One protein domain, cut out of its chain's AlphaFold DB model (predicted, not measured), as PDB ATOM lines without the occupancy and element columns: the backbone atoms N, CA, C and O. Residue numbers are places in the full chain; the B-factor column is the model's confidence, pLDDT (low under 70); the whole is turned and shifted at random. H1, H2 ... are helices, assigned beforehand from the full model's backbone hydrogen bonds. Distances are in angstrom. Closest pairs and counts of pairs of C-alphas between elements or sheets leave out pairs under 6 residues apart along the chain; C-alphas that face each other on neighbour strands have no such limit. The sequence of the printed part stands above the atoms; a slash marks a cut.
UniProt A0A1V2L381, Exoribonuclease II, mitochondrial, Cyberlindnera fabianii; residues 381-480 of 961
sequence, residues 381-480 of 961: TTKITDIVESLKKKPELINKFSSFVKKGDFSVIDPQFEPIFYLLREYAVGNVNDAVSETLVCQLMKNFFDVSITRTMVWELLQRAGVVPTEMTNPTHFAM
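Overview. This is residues 381 to 480 of the 961 residues of the protein "Exoribonuclease II, mitochondrial" of Cyberlindnera fabianii (UniProt A0A1V2L381). Helix H3 runs through the middle of a compact cluster; H1, H4 and H5 pack crosswise on it, H2 packs on H4, and short H6 packs on H3's last residues. The 100 printed residues hold six named helices, H1 to H6 in order, and no named strand: all helix, radius of gyration of the C-alphas 12.7 A, spans 35 by 31 by 28 A.

Along the chain. Find C-alpha 415 at (-22.696, -37.475, 33.726); from there H3, residues 415 to 429, runs 21.9 A. Look round it for H1, 381 to 393, H2, 395 to 407, H4, 435 to 445, H5, 455 to 464, and H6, 475 to 478, ending at C-alpha (-25.839, -48.690, 15.796).

Arrangement. The hub H3 touches H5 at a steep tilt of 41 degrees, closest C-alphas Ala 428 and Arg 455, 4.9 A. Every O i to N i+4 pair is within hydrogen-bond range in H1, H4 and H5, 8 of 9 in H2, 9 of 11 in H3; H6 is too short for one.

Size, cuts and confidence. The printed part has no cut and no long link. Residues 448 to 450 and 470 to 471 have pLDDT under 70.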
ATOM      1  N   THR A 381     -27.867 -34.574  14.568       90.06
ATOM      2  CA  THR A 381     -26.871 -33.616  14.072       90.06
ATOM      3  C   THR A 381     -26.543 -32.544  15.108       90.06
ATOM      4  O   THR A 381     -25.369 -32.256  15.368       90.06
ATOM      5  N   THR A 382     -27.576 -31.974  15.731       92.56
ATOM      6  CA  THR A 382     -27.438 -30.976  16.794       92.56
ATOM      7  C   THR A 382     -26.701 -31.570  17.987       92.56
ATOM      8  O   THR A 382     -25.735 -30.974  18.449       92.56
ATOM      9  N   LYS A 383     -27.053 -32.795  18.409       92.81
ATOM     10  CA  LYS A 383     -26.373 -33.480  19.514       92.81
ATOM     11  C   LYS A 383     -24.870 -33.635  19.255       92.81
ATOM     12  O   LYS A 383     -24.078 -33.262  20.111       92.81
ATOM     13  N   ILE A 384     -24.455 -34.133  18.087       92.69
ATOM     14  CA  ILE A 384     -23.023 -34.257  17.747       92.69
ATOM     15  C   ILE A 384     -22.330 -32.893  17.741       92.69
ATOM     16  O   ILE A 384     -21.243 -32.746  18.307       92.69
ATOM     17  N   THR A 385     -22.965 -31.889  17.138       92.31
ATOM     18  CA  THR A 385     -22.407 -30.535  17.035       92.31
ATOM     19  C   THR A 385     -22.207 -29.910  18.415       92.31
ATOM     20  O   THR A 385     -21.120 -29.409  18.703       92.31
ATOM     21  N   ASP A 386     -23.199 -30.019  19.301       94.19
ATOM     22  CA  ASP A 386     -23.140 -29.502  20.670       94.19
ATOM     23  C   ASP A 386     -22.022 -30.171  21.483       94.19
ATOM     24  O   ASP A 386     -21.294 -29.500  22.221       94.19
ATOM     25  N   ILE A 387     -21.833 -31.485  21.314       93.31
ATOM     26  CA  ILE A 387     -20.748 -32.235  21.965       93.31
ATOM     27  C   ILE A 387     -19.386 -31.721  21.490       93.31
ATOM     28  O   ILE A 387     -18.523 -31.383  22.307       93.31
ATOM     29  N   VAL A 388     -19.200 -31.633  20.172       91.62
ATOM     30  CA  VAL A 388     -17.964 -31.156  19.541       91.62
ATOM     31  C   VAL A 388     -17.647 -29.723  19.973       91.62
ATOM     32  O   VAL A 388     -16.502 -29.415  20.316       91.62
ATOM     33  N   GLU A 389     -18.640 -28.834  19.997       91.88
ATOM     34  CA  GLU A 389     -18.466 -27.457  20.452       91.88
ATOM     35  C   GLU A 389     -18.147 -27.354  21.943       91.88
ATOM     36  O   GLU A 389     -17.280 -26.566  22.331       91.88
ATOM     37  N   SER A 390     -18.825 -28.141  22.780       91.75
ATOM     38  CA  SER A 390     -18.581 -28.189  24.222       91.75
ATOM     39  C   SER A 390     -17.140 -28.613  24.519       91.75
ATOM     40  O   SER A 390     -16.447 -27.942  25.287       91.75
ATOM     41  N   LEU A 391     -16.644 -29.653  23.837       89.81
ATOM     42  CA  LEU A 391     -15.268 -30.136  23.984       89.81
ATOM     43  C   LEU A 391     -14.227 -29.116  23.515       89.81
ATOM     44  O   LEU A 391     -13.195 -28.951  24.165       89.81
ATOM     45  N   LYS A 392     -14.507 -28.375  22.436       89.12
ATOM     46  CA  LYS A 392     -13.642 -27.271  21.985       89.12
ATOM     47  C   LYS A 392     -13.579 -26.124  22.995       89.12
ATOM     48  O   LYS A 392     -12.522 -25.522  23.161       89.12
ATOM     49  N   LYS A 393     -14.705 -25.805  23.644       89.88
ATOM     50  CA  LYS A 393     -14.814 -24.720  24.634       89.88
ATOM     51  C   LYS A 393     -14.216 -25.095  25.997       89.88
ATOM     52  O   LYS A 393     -13.829 -24.189  26.729       89.88
ATOM     53  N   LYS A 394     -14.129 -26.391  26.326       88.19
ATOM     54  CA  LYS A 394     -13.661 -26.916  27.626       88.19
ATOM     55  C   LYS A 394     -12.507 -27.926  27.480       88.19
ATOM     56  O   LYS A 394     -12.702 -29.117  27.753       88.19
ATOM     57  N   PRO A 395     -11.296 -27.506  27.069       83.00
ATOM     58  CA  PRO A 395     -10.157 -28.416  26.899       83.00
ATOM     59  C   PRO A 395      -9.771 -29.168  28.183       83.00
ATOM     60  O   PRO A 395      -9.255 -30.283  28.129       83.00
ATOM     61  N   GLU A 396     -10.044 -28.597  29.356       87.94
ATOM     62  CA  GLU A 396      -9.822 -29.234  30.654       87.94
ATOM     63  C   GLU A 396     -10.641 -30.519  30.841       87.94
ATOM     64  O   GLU A 396     -10.207 -31.423  31.562       87.94
ATOM     65  N   LEU A 397     -11.793 -30.634  30.168       87.75
ATOM     66  CA  LEU A 397     -12.630 -31.829  30.213       87.75
ATOM     67  C   LEU A 397     -11.928 -33.027  29.560       87.75
ATOM     68  O   LEU A 397     -12.049 -34.141  30.062       87.75
ATOM     69  N   ILE A 398     -11.120 -32.794  28.518       85.31
ATOM     70  CA  ILE A 398     -10.307 -33.828  27.853       85.31
ATOM     71  C   ILE A 398      -9.302 -34.428  28.846       85.31
ATOM     72  O   ILE A 398      -9.169 -35.647  28.950       85.31
ATOM     73  N   ASN A 399      -8.639 -33.584  29.641       86.12
ATOM     74  CA  ASN A 399      -7.673 -34.035  30.649       86.12
ATOM     75  C   ASN A 399      -8.349 -34.770  31.817       86.12
ATOM     76  O   ASN A 399      -7.820 -35.771  32.310       86.12
ATOM     77  N   LYS A 400      -9.533 -34.307  32.245       89.56
ATOM     78  CA  LYS A 400     -10.340 -34.989  33.268       89.56
ATOM     79  C   LYS A 400     -10.814 -36.360  32.791       89.56
ATOM     80  O   LYS A 400     -10.630 -37.332  33.518       89.56
ATOM     81  N   PHE A 401     -11.339 -36.444  31.569       90.50
ATOM     82  CA  PHE A 401     -11.741 -37.705  30.947       90.50
ATOM     83  C   PHE A 401     -10.551 -38.659  30.815       90.50
ATOM     84  O   PHE A 401     -10.645 -39.830  31.174       90.50
ATOM     85  N   SER A 402      -9.388 -38.143  30.406       86.81
ATOM     86  CA  SER A 402      -8.163 -38.941  30.355       86.81
ATOM     87  C   SER A 402      -7.750 -39.481  31.721       86.81
ATOM     88  O   SER A 402      -7.406 -40.651  31.860       86.81
ATOM     89  N   SER A 403      -7.837 -38.657  32.760       86.31
ATOM     90  CA  SER A 403      -7.543 -39.104  34.121       86.31
ATOM     91  C   SER A 403      -8.552 -40.152  34.606       86.31
ATOM     92  O   SER A 403      -8.160 -41.106  35.266       86.31
ATOM     93  N   PHE A 404      -9.834 -39.999  34.260       88.44
ATOM     94  CA  PHE A 404     -10.901 -40.948  34.587       88.44
ATOM     95  C   PHE A 404     -10.667 -42.320  33.940       88.44
ATOM     96  O   PHE A 404     -10.558 -43.316  34.648       88.44
ATOM     97  N   VAL A 405     -10.467 -42.371  32.623       88.62
ATOM     98  CA  VAL A 405     -10.211 -43.632  31.907       88.62
ATOM     99  C   VAL A 405      -8.913 -44.304  32.381       88.62
ATOM    100  O   VAL A 405      -8.867 -45.529  32.482       88.62
ATOM    101  N   LYS A 406      -7.870 -43.533  32.739       86.06
ATOM    102  CA  LYS A 406      -6.622 -44.080  33.312       86.06
ATOM    103  C   LYS A 406      -6.809 -44.721  34.685       86.06
ATOM    104  O   LYS A 406      -6.094 -45.668  34.991       86.06
ATOM    105  N   LYS A 407      -7.738 -44.219  35.508       87.38
ATOM    106  CA  LYS A 407      -8.069 -44.849  36.798       87.38
ATOM    107  C   LYS A 407      -8.692 -46.232  36.607       87.38
ATOM    108  O   LYS A 407      -8.526 -47.075  37.477       87.38
ATOM    109  N   GLY A 408      -9.382 -46.456  35.487       84.31
ATOM    110  CA  GLY A 408      -9.964 -47.749  35.128       84.31
ATOM    111  C   GLY A 408     -11.185 -48.164  35.953       84.31
ATOM    112  O   GLY A 408     -11.660 -49.280  35.778       84.31
ATOM    113  N   ASP A 409     -11.691 -47.287  36.825       86.44
ATOM    114  CA  ASP A 409     -12.930 -47.493  37.576       86.44
ATOM    115  C   ASP A 409     -14.108 -46.884  36.806       86.44
ATOM    116  O   ASP A 409     -14.263 -45.663  36.747       86.44
ATOM    117  N   PHE A 410     -14.911 -47.755  36.194       88.81
ATOM    118  CA  PHE A 410     -16.102 -47.396  35.422       88.81
ATOM    119  C   PHE A 410     -17.411 -47.718  36.155       88.81
ATOM    120  O   PHE A 410     -18.474 -47.655  35.546       88.81
ATOM    121  N   SER A 411     -17.357 -48.056  37.450       83.69
ATOM    122  CA  SER A 411     -18.552 -48.407  38.234       83.69
ATOM    123  C   SER A 411     -19.576 -47.267  38.300       83.69
ATOM    124  O   SER A 411     -20.781 -47.512  38.323       83.69
ATOM    125  N   VAL A 412     -19.101 -46.017  38.282       84.31
ATOM    126  CA  VAL A 412     -19.923 -44.809  38.197       84.31
ATOM    127  C   VAL A 412     -19.325 -43.881  37.144       84.31
ATOM    128  O   VAL A 412     -18.262 -43.289  37.342       84.31
ATOM    129  N   ILE A 413     -20.020 -43.736  36.016       87.62
ATOM    130  CA  ILE A 413     -19.670 -42.748  34.994       87.62
ATOM    131  C   ILE A 413     -20.217 -41.390  35.432       87.62
ATOM    132  O   ILE A 413     -21.413 -41.231  35.659       87.62
ATOM    133  N   ASP A 414     -19.338 -40.394  35.538       89.06
ATOM    134  CA  ASP A 414     -19.757 -39.011  35.762       89.06
ATOM    135  C   ASP A 414     -20.614 -38.529  34.570       89.06
ATOM    136  O   ASP A 414     -20.145 -38.630  33.428       89.06
ATOM    137  N   PRO A 415     -21.819 -37.964  34.795       91.25
ATOM    138  CA  PRO A 415     -22.696 -37.475  33.726       91.25
ATOM    139  C   PRO A 415     -22.017 -36.514  32.741       91.25
ATOM    140  O   PRO A 415     -22.395 -36.438  31.572       91.25
ATOM    141  N   GLN A 416     -20.966 -35.797  33.166       90.75
ATOM    142  CA  GLN A 416     -20.201 -34.923  32.271       90.75
ATOM    143  C   GLN A 416     -19.447 -35.679  31.155       90.75
ATOM    144  O   GLN A 416     -19.031 -35.054  30.175       90.75
ATOM    145  N   PHE A 417     -19.250 -36.997  31.289       92.62
ATOM    146  CA  PHE A 417     -18.553 -37.852  30.322       92.62
ATOM    147  C   PHE A 417     -19.487 -38.633  29.391       92.62
ATOM    148  O   PHE A 417     -19.023 -39.088  28.343       92.62
ATOM    149  N   GLU A 418     -20.786 -38.745  29.686       92.19
ATOM    150  CA  GLU A 418     -21.756 -39.390  28.781       92.19
ATOM    151  C   GLU A 418     -21.732 -38.806  27.354       92.19
ATOM    152  O   GLU A 418     -21.704 -39.584  26.394       92.19
ATOM    153  N   PRO A 419     -21.648 -37.471  27.156       93.69
ATOM    154  CA  PRO A 419     -21.503 -36.882  25.824       93.69
ATOM    155  C   PRO A 419     -20.253 -37.369  25.073       93.69
ATOM    156  O   PRO A 419     -20.282 -37.553  23.855       93.69
ATOM    157  N   ILE A 420     -19.151 -37.601  25.794       94.06
ATOM    158  CA  ILE A 420     -17.883 -38.072  25.221       94.06
ATOM    159  C   ILE A 420     -18.024 -39.523  24.776       94.06
ATOM    160  O   ILE A 420     -17.679 -39.854  23.643       94.06
ATOM    161  N   PHE A 421     -18.574 -40.378  25.637       94.62
ATOM    162  CA  PHE A 421     -18.828 -41.776  25.302       94.62
ATOM    163  C   PHE A 421     -19.795 -41.927  24.123       94.62
ATOM    164  O   PHE A 421     -19.568 -42.769  23.254       94.62
ATOM    165  N   TYR A 422     -20.809 -41.062  24.030       93.62
ATOM    166  CA  TYR A 422     -21.681 -40.998  22.861       93.62
ATOM    167  C   TYR A 422     -20.882 -40.698  21.581       93.62
ATOM    168  O   TYR A 422     -20.962 -41.469  20.629       93.62
ATOM    169  N   LEU A 423     -20.051 -39.647  21.562       94.06
ATOM    170  CA  LEU A 423     -19.214 -39.319  20.396       94.06
ATOM    171  C   LEU A 423     -18.261 -40.464  20.013       94.06
ATOM    172  O   LEU A 423     -18.119 -40.778  18.832       94.06
ATOM    173  N   LEU A 424     -17.628 -41.102  21.003       94.31
ATOM    174  CA  LEU A 424     -16.738 -42.245  20.788       94.31
ATOM    175  C   LEU A 424     -17.474 -43.425  20.140       94.31
ATOM    176  O   LEU A 424     -16.943 -44.027  19.206       94.31
ATOM    177  N   ARG A 425     -18.706 -43.723  20.575       93.69
ATOM    178  CA  ARG A 425     -19.548 -44.761  19.962       93.69
ATOM    179  C   ARG A 425     -19.868 -44.426  18.511       93.69
ATOM    180  O   ARG A 425     -19.668 -45.259  17.633       93.69
ATOM    181  N   GLU A 426     -20.311 -43.202  18.242       92.38
ATOM    182  CA  GLU A 426     -20.674 -42.767  16.888       92.38
ATOM    183  C   GLU A 426     -19.474 -42.764  15.923       92.38
ATOM    184  O   GLU A 426     -19.626 -43.091  14.740       92.38
ATOM    185  N   TYR A 427     -18.270 -42.472  16.428       92.06
ATOM    186  CA  TYR A 427     -17.019 -42.632  15.688       92.06
ATOM    187  C   TYR A 427     -16.677 -44.108  15.434       92.06
ATOM    188  O   TYR A 427     -16.373 -44.466  14.296       92.06
ATOM    189  N   ALA A 428     -16.753 -44.970  16.456       92.00
ATOM    190  CA  ALA A 428     -16.430 -46.395  16.340       92.00
ATOM    191  C   ALA A 428     -17.361 -47.137  15.360       92.00
ATOM    192  O   ALA A 428     -16.924 -48.007  14.614       92.00
ATOM    193  N   VAL A 429     -18.633 -46.742  15.306       90.62
ATOM    194  CA  VAL A 429     -19.632 -47.263  14.355       90.62
ATOM    195  C   VAL A 429     -19.401 -46.730  12.930       90.62
ATOM    196  O   VAL A 429     -19.838 -47.329  11.943       90.62
ATOM    197  N   GLY A 430     -18.711 -45.592  12.803       88.69
ATOM    198  CA  GLY A 430     -18.494 -44.892  11.540       88.69
ATOM    199  C   GLY A 430     -19.690 -44.052  11.079       88.69
ATOM    200  O   GLY A 430     -19.791 -43.761   9.883       88.69
ATOM    201  N   ASN A 431     -20.591 -43.673  11.994       88.44
ATOM    202  CA  ASN A 431     -21.640 -42.685  11.719       88.44
ATOM    203  C   ASN A 431     -21.043 -41.276  11.591       88.44
ATOM    204  O   ASN A 431     -21.484 -40.494  10.752       88.44
ATOM    205  N   VAL A 432     -19.999 -40.993  12.376       84.88
ATOM    206  CA  VAL A 432     -19.218 -39.756  12.312       84.88
ATOM    207  C   VAL A 432     -17.889 -40.030  11.612       84.88
ATOM    208  O   VAL A 432     -17.125 -40.905  12.017       84.88
ATOM    209  N   ASN A 433     -17.623 -39.284  10.541       78.75
ATOM    210  CA  ASN A 433     -16.432 -39.427   9.695       78.75
ATOM    211  C   ASN A 433     -15.893 -38.075   9.197       78.75
ATOM    212  O   ASN A 433     -15.228 -37.999   8.162       78.75
ATOM    213  N   ASP A 434     -16.241 -36.985   9.884       83.94
ATOM    214  CA  ASP A 434     -15.729 -35.662   9.566       83.94
ATOM    215  C   ASP A 434     -14.394 -35.409  10.282       83.94
ATOM    216  O   ASP A 434     -14.206 -35.760  11.448       83.94
ATOM    217  N   ALA A 435     -13.469 -34.740   9.594       84.19
ATOM    218  CA  ALA A 435     -12.111 -34.533  10.091       84.19
ATOM    219  C   ALA A 435     -12.044 -33.800  11.447       84.19
ATOM    220  O   ALA A 435     -11.073 -33.966  12.188       84.19
ATOM    221  N   VAL A 436     -13.047 -32.978  11.785       87.75
ATOM    222  CA  VAL A 436     -13.075 -32.228  13.048       87.75
ATOM    223  C   VAL A 436     -13.351 -33.177  14.209       87.75
ATOM    224  O   VAL A 436     -12.593 -33.181  15.182       87.75
ATOM    225  N   SER A 437     -14.397 -33.991  14.097       87.88
ATOM    226  CA  SER A 437     -14.741 -34.992  15.104       87.88
ATOM    227  C   SER A 437     -13.653 -36.055  15.237       87.88
ATOM    228  O   SER A 437     -13.256 -36.369  16.358       87.88
ATOM    229  N   GLU A 438     -13.090 -36.541  14.123       86.25
ATOM    230  CA  GLU A 438     -11.977 -37.506  14.149       86.25
ATOM    231  C   GLU A 438     -10.752 -36.945  14.885       86.25
ATOM    232  O   GLU A 438     -10.137 -37.636  15.699       86.25
ATOM    233  N   THR A 439     -10.425 -35.665  14.668       88.12
ATOM    234  CA  THR A 439      -9.321 -35.000  15.376       88.12
ATOM    235  C   THR A 439      -9.583 -34.921  16.882       88.12
ATOM    236  O   THR A 439      -8.668 -35.159  17.671       88.12
ATOM    237  N   LEU A 440     -10.817 -34.618  17.300       88.69
ATOM    238  CA  LEU A 440     -11.191 -34.586  18.718       88.69
ATOM    239  C   LEU A 440     -11.130 -35.972  19.362       88.69
ATOM    240  O   LEU A 440     -10.589 -36.107  20.456       88.69
ATOM    241  N   VAL A 441     -11.621 -37.008  18.676       89.25
ATOM    242  CA  VAL A 441     -11.487 -38.396  19.135       89.25
ATOM    243  C   VAL A 441     -10.012 -38.765  19.275       89.25
ATOM    244  O   VAL A 441      -9.610 -39.310  20.303       89.25
ATOM    245  N   CYS A 442      -9.176 -38.382  18.308       87.06
ATOM    246  CA  CYS A 442      -7.740 -38.598  18.410       87.06
ATOM    247  C   CYS A 442      -7.140 -37.895  19.637       87.06
ATOM    248  O   CYS A 442      -6.333 -38.485  20.347       87.06
ATOM    249  N   GLN A 443      -7.545 -36.656  19.932       86.56
ATOM    250  CA  GLN A 443      -7.083 -35.922  21.116       86.56
ATOM    251  C   GLN A 443      -7.526 -36.574  22.431       86.56
ATOM    252  O   GLN A 443      -6.723 -36.661  23.359       86.56
ATOM    253  N   LEU A 444      -8.770 -37.056  22.498       88.00
ATOM    254  CA  LEU A 444      -9.294 -37.788  23.653       88.00
ATOM    255  C   LEU A 444      -8.491 -39.067  23.902       88.00
ATOM    256  O   LEU A 444      -8.152 -39.363  25.044       88.00
ATOM    257  N   MET A 445      -8.156 -39.790  22.831       86.06
ATOM    258  CA  MET A 445      -7.554 -41.117  22.921       86.06
ATOM    259  C   MET A 445      -6.019 -41.108  23.022       86.06
ATOM    260  O   MET A 445      -5.437 -42.028  23.596       86.06
ATOM    261  N   LYS A 446      -5.348 -40.056  22.528       82.06
ATOM    262  CA  LYS A 446      -3.876 -39.943  22.468       82.06
ATOM    263  C   LYS A 446      -3.184 -40.122  23.819       82.06
ATOM    264  O   LYS A 446      -2.059 -40.595  23.877       82.06
ATOM    265  N   ASN A 447      -3.842 -39.756  24.915       71.81
ATOM    266  CA  ASN A 447      -3.250 -39.857  26.249       71.81
ATOM    267  C   ASN A 447      -3.239 -41.287  26.820       71.81
ATOM    268  O   ASN A 447      -2.684 -41.480  27.907       71.81
ATOM    269  N   PHE A 448      -3.864 -42.257  26.143       69.81
ATOM    270  CA  PHE A 448      -3.935 -43.660  26.569       69.81
ATOM    271  C   PHE A 448      -3.035 -44.590  25.760       69.81
ATOM    272  O   PHE A 448      -2.720 -45.675  26.239       69.81
ATOM    273  N   PHE A 449      -2.658 -44.193  24.543       69.06
ATOM    274  CA  PHE A 449      -2.017 -45.078  23.582       69.06
ATOM    275  C   PHE A 449      -0.882 -44.362  22.851       69.06
ATOM    276  O   PHE A 449      -1.093 -43.307  22.255       69.06
ATOM    277  N   ASP A 450       0.298 -44.980  22.836       64.31
ATOM    278  CA  ASP A 450       1.482 -44.493  22.107       64.31
ATOM    279  C   ASP A 450       1.469 -44.881  20.610       64.31
ATOM    280  O   ASP A 450       2.441 -44.661  19.886       64.31
ATOM    281  N   VAL A 451       0.362 -45.461  20.131       70.50
ATOM    282  CA  VAL A 451       0.171 -45.996  18.773       70.50
ATOM    283  C   VAL A 451      -0.964 -45.281  18.031       70.50
ATOM    284  O   VAL A 451      -1.715 -44.496  18.612       70.50
ATOM    285  N   SER A 452      -1.100 -45.544  16.727       77.75
ATOM    286  CA  SER A 452      -2.227 -45.046  15.929       77.75
ATOM    287  C   SER A 452      -3.561 -45.495  16.527       77.75
ATOM    288  O   SER A 452      -3.774 -46.685  16.740       77.75
ATOM    289  N   ILE A 453      -4.459 -44.543  16.774       83.44
ATOM    290  CA  ILE A 453      -5.761 -44.789  17.401       83.44
ATOM    291  C   ILE A 453      -6.685 -45.468  16.389       83.44
ATOM    292  O   ILE A 453      -7.009 -44.882  15.356       83.44
ATOM    293  N   THR A 454      -7.107 -46.691  16.698       87.50
ATOM    294  CA  THR A 454      -8.003 -47.500  15.862       87.50
ATOM    295  C   THR A 454      -9.441 -47.466  16.371       87.50
ATOM    296  O   THR A 454      -9.686 -47.167  17.548       87.50
ATOM    297  N   ARG A 455     -10.422 -47.796  15.518       90.62
ATOM    298  CA  ARG A 455     -11.815 -47.920  15.984       90.62
ATOM    299  C   ARG A 455     -11.998 -49.095  16.936       90.62
ATOM    300  O   ARG A 455     -12.779 -48.971  17.876       90.62
ATOM    301  N   THR A 456     -11.227 -50.171  16.765       91.31
ATOM    302  CA  THR A 456     -11.179 -51.280  17.730       91.31
ATOM    303  C   THR A 456     -10.819 -50.799  19.135       91.31
ATOM    304  O   THR A 456     -11.528 -51.119  20.080       91.31
ATOM    305  N   MET A 457      -9.789 -49.961  19.289       90.06
ATOM    306  CA  MET A 457      -9.386 -49.458  20.613       90.06
ATOM    307  C   MET A 457     -10.467 -48.586  21.264       90.06
ATOM    308  O   MET A 457     -10.668 -48.637  22.478       90.06
ATOM    309  N   VAL A 458     -11.178 -47.783  20.465       92.19
ATOM    310  CA  VAL A 458     -12.323 -46.994  20.946       92.19
ATOM    311  C   VAL A 458     -13.469 -47.911  21.373       92.19
ATOM    312  O   VAL A 458     -14.071 -47.690  22.422       92.19
ATOM    313  N   TRP A 459     -13.750 -48.952  20.594       92.81
ATOM    314  CA  TRP A 459     -14.796 -49.923  20.896       92.81
ATOM    315  C   TRP A 459     -14.510 -50.723  22.171       92.81
ATOM    316  O   TRP A 459     -15.370 -50.803  23.042       92.81
ATOM    317  N   GLU A 460     -13.284 -51.224  22.338       89.62
ATOM    318  CA  GLU A 460     -12.849 -51.927  23.552       89.62
ATOM    319  C   GLU A 460     -12.948 -51.024  24.795       89.62
ATOM    320  O   GLU A 460     -13.329 -51.484  25.873       89.62
ATOM    321  N   LEU A 461     -12.665 -49.719  24.667       90.88
ATOM    322  CA  LEU A 461     -12.883 -48.757  25.754       90.88
ATOM    323  C   LEU A 461     -14.370 -48.624  26.111       90.88
ATOM    324  O   LEU A 461     -14.708 -48.605  27.293       90.88
ATOM    325  N   LEU A 462     -15.253 -48.534  25.114       92.06
ATOM    326  CA  LEU A 462     -16.701 -48.451  25.339       92.06
ATOM    327  C   LEU A 462     -17.238 -49.708  26.034       92.06
ATOM    328  O   LEU A 462     -18.077 -49.587  26.926       92.06
ATOM    329  N   GLN A 463     -16.730 -50.885  25.656       90.31
ATOM    330  CA  GLN A 463     -17.062 -52.160  26.296       90.31
ATOM    331  C   GLN A 463     -16.587 -52.184  27.752       90.31
ATOM    332  O   GLN A 463     -17.374 -52.456  28.653       90.31
ATOM    333  N   ARG A 464     -15.326 -51.811  28.013       88.81
ATOM    334  CA  ARG A 464     -14.776 -51.722  29.380       88.81
ATOM    335  C   ARG A 464     -15.535 -50.737  30.267       88.81
ATOM    336  O   ARG A 464     -15.616 -50.952  31.470       88.81
ATOM    337  N   ALA A 465     -16.059 -49.664  29.679       89.38
ATOM    338  CA  ALA A 465     -16.867 -48.676  30.379       89.38
ATOM    339  C   ALA A 465     -18.331 -49.109  30.586       89.38
ATOM    340  O   ALA A 465     -19.075 -48.384  31.233       89.38
ATOM    341  N   GLY A 466     -18.771 -50.241  30.024       87.69
ATOM    342  CA  GLY A 466     -20.167 -50.693  30.099       87.69
ATOM    343  C   GLY A 466     -21.154 -49.826  29.304       87.69
ATOM    344  O   GLY A 466     -22.360 -49.924  29.505       87.69
ATOM    345  N   VAL A 467     -20.664 -48.966  28.402       87.31
ATOM    346  CA  VAL A 467     -21.500 -48.080  27.562       87.31
ATOM    347  C   VAL A 467     -22.133 -48.849  26.407       87.31
ATOM    348  O   VAL A 467     -23.229 -48.525  25.947       87.31
ATOM    349  N   VAL A 468     -21.416 -49.852  25.909       85.69
ATOM    350  CA  VAL A 468     -21.930 -50.831  24.955       85.69
ATOM    351  C   VAL A 468     -21.806 -52.216  25.584       85.69
ATOM    352  O   VAL A 468     -20.887 -52.421  26.384       85.69
ATOM    353  N   PRO A 469     -22.693 -53.166  25.240       78.12
ATOM    354  CA  PRO A 469     -22.604 -54.518  25.772       78.12
ATOM    355  C   PRO A 469     -21.225 -55.131  25.501       78.12
ATOM    356  O   PRO A 469     -20.646 -54.965  24.419       78.12
ATOM    357  N   THR A 470     -20.682 -55.816  26.505       63.41
ATOM    358  CA  THR A 470     -19.317 -56.355  26.503       63.41
ATOM    359  C   THR A 470     -19.129 -57.525  25.539       63.41
ATOM    360  O   THR A 470     -18.006 -57.750  25.088       63.41
ATOM    361  N   GLU A 471     -20.196 -58.219  25.133       66.31
ATOM    362  CA  GLU A 471     -20.092 -59.480  24.388       66.31
ATOM    363  C   GLU A 471     -20.886 -59.497  23.080       66.31
ATOM    364  O   GLU A 471     -21.953 -58.895  22.973       66.31
ATOM    365  N   MET A 472     -20.258 -60.110  22.062       70.69
ATOM    366  CA  MET A 472     -20.657 -60.306  20.653       70.69
ATOM    367  C   MET A 472     -21.413 -59.184  19.920       70.69
ATOM    368  O   MET A 472     -21.773 -59.370  18.768       70.69
ATOM    369  N   THR A 473     -21.588 -57.996  20.494       81.25
ATOM    370  CA  THR A 473     -22.346 -56.913  19.864       81.25
ATOM    371  C   THR A 473     -21.540 -56.269  18.748       81.25
ATOM    372  O   THR A 473     -20.479 -55.676  18.965       81.25
ATOM    373  N   ASN A 474     -22.085 -56.350  17.545       86.62
ATOM    374  CA  ASN A 474     -21.506 -55.766  16.356       86.62
ATOM    375  C   ASN A 474     -21.776 -54.246  16.280       86.62
ATOM    376  O   ASN A 474     -22.931 -53.816  16.379       86.62
ATOM    377  N   PRO A 475     -20.752 -53.403  16.021       90.62
ATOM    378  CA  PRO A 475     -20.921 -51.957  15.848       90.62
ATOM    379  C   PRO A 475     -21.968 -51.569  14.797       90.62
ATOM    380  O   PRO A 475     -22.626 -50.537  14.921       90.62
ATOM    381  N   THR A 476     -22.165 -52.393  13.762       89.75
ATOM    382  CA  THR A 476     -23.133 -52.105  12.693       89.75
ATOM    383  C   THR A 476     -24.581 -52.016  13.180       89.75
ATOM    384  O   THR A 476     -25.386 -51.373  12.504       89.75
ATOM    385  N   HIS A 477     -24.903 -52.551  14.364       89.38
ATOM    386  CA  HIS A 477     -26.222 -52.407  14.984       89.38
ATOM    387  C   HIS A 477     -26.618 -50.958  15.251       89.38
ATOM    388  O   HIS A 477     -27.794 -50.608  15.180       89.38
ATOM    389  N   PHE A 478     -25.632 -50.104  15.506       91.06
ATOM    390  CA  PHE A 478     -25.839 -48.690  15.796       91.06
ATOM    391  C   PHE A 478     -25.679 -47.812  14.545       91.06
ATOM    392  O   PHE A 478     -25.619 -46.586  14.643       91.06
ATOM    393  N   ALA A 479     -25.572 -48.403  13.350       90.56
ATOM    394  CA  ALA A 479     -25.354 -47.644  12.125       90.56
ATOM    395  C   ALA A 479     -26.644 -46.948  11.656       90.56
ATOM    396  O   ALA A 479     -27.626 -47.608  11.305       90.56
ATOM    397  N   MET A 480     -26.606 -45.617  11.508       89.75
ATOM    398  CA  MET A 480     -27.770 -44.815  11.082       89.75
ATOM    399  C   MET A 480     -28.319 -45.259   9.718       89.75
ATOM    400  O   MET A 480     -29.515 -45.229   9.467       89.75
TER     401      MET A 480